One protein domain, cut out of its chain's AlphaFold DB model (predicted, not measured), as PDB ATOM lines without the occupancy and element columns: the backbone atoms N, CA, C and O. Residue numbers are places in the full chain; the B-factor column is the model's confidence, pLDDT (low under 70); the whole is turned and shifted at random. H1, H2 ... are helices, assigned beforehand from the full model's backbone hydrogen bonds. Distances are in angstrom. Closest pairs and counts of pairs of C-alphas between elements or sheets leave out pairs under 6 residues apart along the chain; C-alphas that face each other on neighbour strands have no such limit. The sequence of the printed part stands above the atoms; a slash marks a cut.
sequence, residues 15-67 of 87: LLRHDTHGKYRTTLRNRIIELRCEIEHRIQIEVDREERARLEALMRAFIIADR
ATOM      1  N   LEU A  15      26.970 -63.726  11.142       73.50
ATOM      2  CA  LEU A  15      25.979 -64.653  10.577       73.50
ATOM      3  C   LEU A  15      24.561 -64.085  10.659       73.50
ATOM      4  O   LEU A  15      23.803 -64.169   9.700       73.50
ATOM      5  N   LEU A  16      24.226 -63.463  11.788       72.06
ATOM      6  CA  LEU A  16      22.926 -62.841  12.006       72.06
ATOM      7  C   LEU A  16      22.713 -61.582  11.154       72.06
ATOM      8  O   LEU A  16      21.605 -61.342  10.687       72.06
ATOM      9  N   ARG A  17      23.760 -60.783  10.921       73.44
ATOM     10  CA  ARG A  17      23.686 -59.579  10.075       73.44
ATOM     11  C   ARG A  17      23.491 -59.908   8.594       73.44
ATOM     12  O   ARG A  17      22.858 -59.138   7.883       73.44
ATOM     13  N   HIS A  18      24.043 -61.029   8.136       71.19
ATOM     14  CA  HIS A  18      23.972 -61.472   6.741       71.19
ATOM     15  C   HIS A  18      22.882 -62.527   6.496       71.19
ATOM     16  O   HIS A  18      22.879 -63.177   5.453       71.19
ATOM     17  N   ASP A  19      21.954 -62.702   7.438       73.88
ATOM     18  CA  ASP A  19      20.853 -63.660   7.340       73.88
ATOM     19  C   ASP A  19      19.726 -63.144   6.427       73.88
ATOM     20  O   ASP A  19      18.618 -62.842   6.869       73.88
ATOM     21  N   THR A  20      20.012 -63.057   5.126       63.28
ATOM     22  CA  THR A  20      19.119 -62.541   4.069       63.28
ATOM     23  C   THR A  20      17.769 -63.254   3.979       63.28
ATOM     24  O   THR A  20      16.809 -62.683   3.470       63.28
ATOM     25  N   HIS A  21      17.671 -64.488   4.477       67.94
ATOM     26  CA  HIS A  21      16.440 -65.286   4.461       67.94
ATOM     27  C   HIS A  21      15.862 -65.548   5.859       67.94
ATOM     28  O   HIS A  21      14.917 -66.324   5.995       67.94
ATOM     29  N   GLY A  22      16.421 -64.937   6.909       74.50
ATOM     30  CA  GLY A  22      15.946 -65.116   8.281       74.50
ATOM     31  C   GLY A  22      16.120 -66.539   8.833       74.50
ATOM     32  O   GLY A  22      15.473 -66.890   9.826       74.50
ATOM     33  N   LYS A  23      16.947 -67.385   8.203       78.38
ATOM     34  CA  LYS A  23      17.146 -68.789   8.583       78.38
ATOM     35  C   LYS A  23      17.858 -68.885   9.928       78.38
ATOM     36  O   LYS A  23      17.372 -69.573  10.821       78.38
ATOM     37  N   TYR A  24      18.970 -68.174  10.097       77.12
ATOM     38  CA  TYR A  24      19.740 -68.176  11.344       77.12
ATOM     39  C   TYR A  24      18.971 -67.523  12.492       77.12
ATOM     40  O   TYR A  24      18.970 -68.050  13.604       77.12
ATOM     41  N   ARG A  25      18.244 -66.436  12.223       78.50
ATOM     42  CA  ARG A  25      17.332 -65.791  13.172       78.50
ATOM     43  C   ARG A  25      16.232 -66.750  13.619       78.50
ATOM     44  O   ARG A  25      15.952 -66.832  14.812       78.50
ATOM     45  N   THR A  26      15.612 -67.471  12.685       82.81
ATOM     46  CA  THR A  26      14.553 -68.442  13.001       82.81
ATOM     47  C   THR A  26      15.110 -69.607  13.811       82.81
ATOM     48  O   THR A  26      14.548 -69.944  14.846       82.81
ATOM     49  N   THR A  27      16.253 -70.173  13.412       84.75
ATOM     50  CA  THR A  27      16.926 -71.238  14.168       84.75
ATOM     51  C   THR A  27      17.299 -70.785  15.579       84.75
ATOM     52  O   THR A  27      17.030 -71.502  16.540       84.75
ATOM     53  N   LEU A  28      17.869 -69.587  15.730       84.19
ATOM     54  CA  LEU A  28      18.253 -69.054  17.035       84.19
ATOM     55  C   LEU A  28      17.031 -68.776  17.920       84.19
ATOM     56  O   LEU A  28      17.048 -69.115  19.101       84.19
ATOM     57  N   ARG A  29      15.948 -68.227  17.352       86.88
ATOM     58  CA  ARG A  29      14.689 -68.021  18.081       86.88
ATOM     59  C   ARG A  29      14.077 -69.349  18.525       86.88
ATOM     60  O   ARG A  29      13.715 -69.476  19.688       86.88
ATOM     61  N   ASN A  30      14.023 -70.346  17.642       88.25
ATOM     62  CA  ASN A  30      13.523 -71.678  17.988       88.25
ATOM     63  C   ASN A  30      14.344 -72.290  19.126       88.25
ATOM     64  O   ASN A  30      13.773 -72.785  20.092       88.25
ATOM     65  N   ARG A  31      15.675 -72.161  19.074       88.81
ATOM     66  CA  ARG A  31      16.548 -72.666  20.135       88.81
ATOM     67  C   ARG A  31      16.328 -71.959  21.473       88.81
ATOM     68  O   ARG A  31      16.369 -72.599  22.518       88.81
ATOM     69  N   ILE A  32      16.079 -70.650  21.457       89.56
ATOM     70  CA  ILE A  32      15.723 -69.896  22.665       89.56
ATOM     71  C   ILE A  32      14.377 -70.365  23.223       89.56
ATOM     72  O   ILE A  32      14.255 -70.514  24.435       89.56
ATOM     73  N   ILE A  33      13.382 -70.618  22.370       89.31
ATOM     74  CA  ILE A  33      12.074 -71.137  22.794       89.31
ATOM     75  C   ILE A  33      12.229 -72.518  23.444       89.31
ATOM     76  O   ILE A  33      11.732 -72.710  24.549       89.31
ATOM     77  N   GLU A  34      12.968 -73.436  22.814       92.50
ATOM     78  CA  GLU A  34      13.267 -74.768  23.364       92.50
ATOM     79  C   GLU A  34      13.895 -74.672  24.761       92.50
ATOM     80  O   GLU A  34      13.372 -75.235  25.722       92.50
ATOM     81  N   LEU A  35      14.970 -73.886  24.896       93.00
ATOM     82  CA  LEU A  35      15.674 -73.715  26.169       93.00
ATOM     83  C   LEU A  35      14.783 -73.074  27.238       93.00
ATOM     84  O   LEU A  35      14.859 -73.442  28.409       93.00
ATOM     85  N   ARG A  36      13.908 -72.136  26.858       94.19
ATOM     86  CA  ARG A  36      12.926 -71.559  27.785       94.19
ATOM     87  C   ARG A  36      11.944 -72.619  28.272       94.19
ATOM     88  O   ARG A  36      11.739 -72.701  29.476       94.19
ATOM     89  N   CYS A  37      11.393 -73.449  27.389       94.94
ATOM     90  CA  CYS A  37      10.502 -74.538  27.794       94.94
ATOM     91  C   CYS A  37      11.193 -75.519  28.756       94.94
ATOM     92  O   CYS A  37      10.605 -75.901  29.766       94.94
ATOM     93  N   GLU A  38      12.453 -75.879  28.496       95.25
ATOM     94  CA  GLU A  38      13.240 -76.740  29.392       95.25
ATOM     95  C   GLU A  38      13.456 -76.104  30.774       95.25
ATOM     96  O   GLU A  38      13.268 -76.756  31.803       95.25
ATOM     97  N   ILE A  39      13.824 -74.819  30.818       95.75
ATOM     98  CA  ILE A  39      14.036 -74.090  32.076       95.75
ATOM     99  C   ILE A  39      12.721 -73.934  32.841       95.75
ATOM    100  O   ILE A  39      12.704 -74.120  34.054       95.75
ATOM    101  N   GLU A  40      11.622 -73.616  32.158       96.44
ATOM    102  CA  GLU A  40      10.295 -73.503  32.769       96.44
ATOM    103  C   GLU A  40       9.871 -74.820  33.414       96.44
ATOM    104  O   GLU A  40       9.458 -74.833  34.574       96.44
ATOM    105  N   HIS A  41      10.052 -75.935  32.704       97.31
ATOM    106  CA  HIS A  41       9.776 -77.254  33.252       97.31
ATOM    107  C   HIS A  41      10.641 -77.553  34.484       97.31
ATOM    108  O   HIS A  41      10.121 -78.006  35.503       97.31
ATOM    109  N   ARG A  42      11.942 -77.232  34.440       97.25
ATOM    110  CA  ARG A  42      12.835 -77.395  35.600       97.25
ATOM    111  C   ARG A  42      12.401 -76.544  36.794       97.25
ATOM    112  O   ARG A  42      12.384 -77.056  37.904       97.25
ATOM    113  N   ILE A  43      11.987 -75.292  36.587       96.75
ATOM    114  CA  ILE A  43      11.480 -74.413  37.660       96.75
ATOM    115  C   ILE A  43      10.251 -75.017  38.350       96.75
ATOM    116  O   ILE A  43      10.100 -74.871  39.561       96.75
ATOM    117  N   GLN A  44       9.364 -75.676  37.597       97.00
ATOM    118  CA  GLN A  44       8.137 -76.268  38.141       97.00
ATOM    119  C   GLN A  44       8.407 -77.438  39.093       97.00
ATOM    120  O   GLN A  44       7.641 -77.633  40.035       97.00
ATOM    121  N   ILE A  45       9.473 -78.201  38.845       97.31
ATOM    122  CA  ILE A  45       9.837 -79.379  39.646       97.31
ATOM    123  C   ILE A  45      10.939 -79.094  40.676       97.31
ATOM    124  O   ILE A  45      11.177 -79.931  41.544       97.31
ATOM    125  N   GLU A  46      11.610 -77.941  40.590       97.62
ATOM    126  CA  GLU A  46      12.701 -77.579  41.492       97.62
ATOM    127  C   GLU A  46      12.175 -77.206  42.884       97.62
ATOM    128  O   GLU A  46      11.365 -76.286  43.059       97.62
ATOM    129  N   VAL A  47      12.664 -77.938  43.883       95.50
ATOM    130  CA  VAL A  47      12.290 -77.792  45.294       95.50
ATOM    131  C   VAL A  47      13.283 -76.922  46.051       95.50
ATOM    132  O   VAL A  47      12.908 -76.284  47.040       95.50
ATOM    133  N   ASP A  48      14.533 -76.860  45.583       98.12
ATOM    134  CA  ASP A  48      15.545 -75.999  46.164       98.12
ATOM    135  C   ASP A  48      15.307 -74.536  45.766       98.12
ATOM    136  O   ASP A  48      15.213 -74.172  44.591       98.12
ATOM    137  N   ARG A  49      15.191 -73.662  46.770       96.62
ATOM    138  CA  ARG A  49      14.869 -72.247  46.539       96.62
ATOM    139  C   ARG A  49      15.999 -71.493  45.846       96.62
ATOM    140  O   ARG A  49      15.713 -70.557  45.099       96.62
ATOM    141  N   GLU A  50      17.252 -71.853  46.109       97.81
ATOM    142  CA  GLU A  50      18.401 -71.174  45.516       97.81
ATOM    143  C   GLU A  50      18.537 -71.552  44.038       97.81
ATOM    144  O   GLU A  50      18.646 -70.673  43.180       97.81
ATOM    145  N   GLU A  51      18.444 -72.841  43.724       97.19
ATOM    146  CA  GLU A  51      18.492 -73.339  42.353       97.19
ATOM    147  C   GLU A  51      17.294 -72.843  41.540       97.19
ATOM    148  O   GLU A  51      17.461 -72.361  40.417       97.19
ATOM    149  N   ARG A  52      16.095 -72.811  42.134       97.38
ATOM    150  CA  ARG A  52      14.928 -72.189  41.500       97.38
ATOM    151  C   ARG A  52      15.173 -70.717  41.169       97.38
ATOM    152  O   ARG A  52      14.877 -70.288  40.055       97.38
ATOM    153  N   ALA A  53      15.754 -69.941  42.087       97.19
ATOM    154  CA  ALA A  53      16.069 -68.535  41.836       97.19
ATOM    155  C   ALA A  53      17.107 -68.358  40.709       97.19
ATOM    156  O   ALA A  53      16.994 -67.422  39.907       97.19
ATOM    157  N   ARG A  54      18.088 -69.267  40.603       97.50
ATOM    158  CA  ARG A  54      19.058 -69.297  39.492       97.50
ATOM    159  C   ARG A  54      18.384 -69.616  38.161       97.50
ATOM    160  O   ARG A  54      18.629 -68.913  37.180       97.50
ATOM    161  N   LEU A  55      17.498 -70.609  38.125       97.38
ATOM    162  CA  LEU A  55      16.725 -70.958  36.931       97.38
ATOM    163  C   LEU A  55      15.806 -69.808  36.494       97.38
ATOM    164  O   LEU A  55      15.744 -69.478  35.312       97.38
ATOM    165  N   GLU A  56      15.148 -69.127  37.434       96.31
ATOM    166  CA  GLU A  56      14.339 -67.938  37.144       96.31
ATOM    167  C   GLU A  56      15.191 -66.774  36.605       96.31
ATOM    168  O   GLU A  56      14.763 -66.049  35.702       96.31
ATOM    169  N   ALA A  57      16.411 -66.583  37.120       96.44
ATOM    170  CA  ALA A  57      17.351 -65.601  36.582       96.44
ATOM    171  C   ALA A  57      17.784 -65.952  35.152       96.44
ATOM    172  O   ALA A  57      17.811 -65.075  34.284       96.44
ATOM    173  N   LEU A  58      18.045 -67.233  34.889       95.62
ATOM    174  CA  LEU A  58      18.377 -67.732  33.560       95.62
ATOM    175  C   LEU A  58      17.207 -67.540  32.578       95.62
ATOM    176  O   LEU A  58      17.408 -67.029  31.478       95.62
ATOM    177  N   MET A  59      15.975 -67.841  32.998       95.94
ATOM    178  CA  MET A  59      14.759 -67.579  32.220       95.94
ATOM    179  C   MET A  59      14.642 -66.097  31.835       95.94
ATOM    180  O   MET A  59      14.390 -65.770  30.672       95.94
ATOM    181  N   ARG A  60      14.879 -65.176  32.782       95.00
ATOM    182  CA  ARG A  60      14.884 -63.729  32.500       95.00
ATOM    183  C   ARG A  60      15.944 -63.348  31.465       95.00
ATOM    184  O   ARG A  60      15.653 -62.537  30.587       95.00
ATOM    185  N   ALA A  61      17.136 -63.942  31.528       91.94
ATOM    186  CA  ALA A  61      18.189 -63.703  30.542       91.94
ATOM    187  C   ALA A  61      17.768 -64.148  29.130       91.94
ATOM    188  O   ALA A  61      17.945 -63.389  28.177       91.94
ATOM    189  N   PHE A  62      17.128 -65.315  28.992       91.38
ATOM    190  CA  PHE A  62      16.607 -65.781  27.702       91.38
ATOM    191  C   PHE A  62      15.472 -64.904  27.158       91.38
ATOM    192  O   PHE A  62      15.439 -64.630  25.960       91.38
ATOM    193  N   ILE A  63      14.577 -64.401  28.016       89.62
ATOM    194  CA  ILE A  63      13.539 -63.436  27.609       89.62
ATOM    195  C   ILE A  63      14.172 -62.139  27.086       89.62
ATOM    196  O   ILE A  63      13.705 -61.566  26.101       89.62
ATOM    197  N   ILE A  64      15.238 -61.656  27.730       89.69
ATOM    198  CA  ILE A  64      15.972 -60.472  27.263       89.69
ATOM    199  C   ILE A  64      16.657 -60.761  25.924       89.69
ATOM    200  O   ILE A  64      16.568 -59.930  25.023       89.69
ATOM    201  N   ALA A  65      17.287 -61.927  25.769       86.88
ATOM    202  CA  ALA A  65      17.918 -62.333  24.516       86.88
ATOM    203  C   ALA A  65      16.909 -62.362  23.356       86.88
ATOM    204  O   ALA A  65      17.178 -61.777  22.311       86.88
ATOM    205  N   ASP A  66      15.724 -62.941  23.560       86.94
ATOM    206  CA  ASP A  66      14.642 -62.971  22.564       86.94
ATOM    207  C   ASP A  66      14.206 -61.553  22.147       86.94
ATOM    208  O   ASP A  66      14.154 -61.223  20.962       86.94
ATOM    209  N   ARG A  67      14.024 -60.652  23.124       86.62
ATOM    210  CA  ARG A  67      13.702 -59.234  22.864       86.62
ATOM    211  C   ARG A  67      14.816 -58.490  22.129       86.62
ATOM    212  O   ARG A  67      14.526 -57.590  21.342       86.62
TER     213      ARG A  67
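Overview. This is residues 15 to 67 of the 87 residues of an uncharacterized protein of Verrucomicrobia bacterium RIFCSPHIGHO2_12_FULL_41_10 (UniProt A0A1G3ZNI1). The model shows a long helical hairpin: a short hook of residues 15 to 22 leads into the long helix H1, and the shorter helix H2 folds back beside it after a tight turn. The printed part has 53 residues with two named helices, H1 then H2, and no named strand; the class is all helix. The whole is loose, with a radius of gyration of the C-alphas of 13.8 A, and is a rod spanning 44 by 15 by 13 A.

Arrangement. Look at H1, residues 23 to 45, and H2, residues 49 to 67, a helical hairpin. They touch, and their closest C-alphas are those of Ile 43 and Arg 52, 5.6 A apart. They run opposite ways at a shallow tilt of 20 degrees. In H1 and H2 every O i to N i+4 pair is within hydrogen-bond range.

Along the chain. Find C-alpha 23 at (17.146, -68.789, 8.583); from there H1 runs 33.6 A to C-alpha 45. H2 runs 27.0 A from C-alpha 49 at (14.869, -72.247, 46.539) to C-alpha 67 at (13.702, -59.234, 22.864).

Size, cuts and confidence. The two C-alphas farthest apart, those of Thr 20 and Val 47, are 44.5 A apart. The printed part has no cut, and the link from H1 to H2 is tight. Look for pLDDT under 70 at residues 20 to 21.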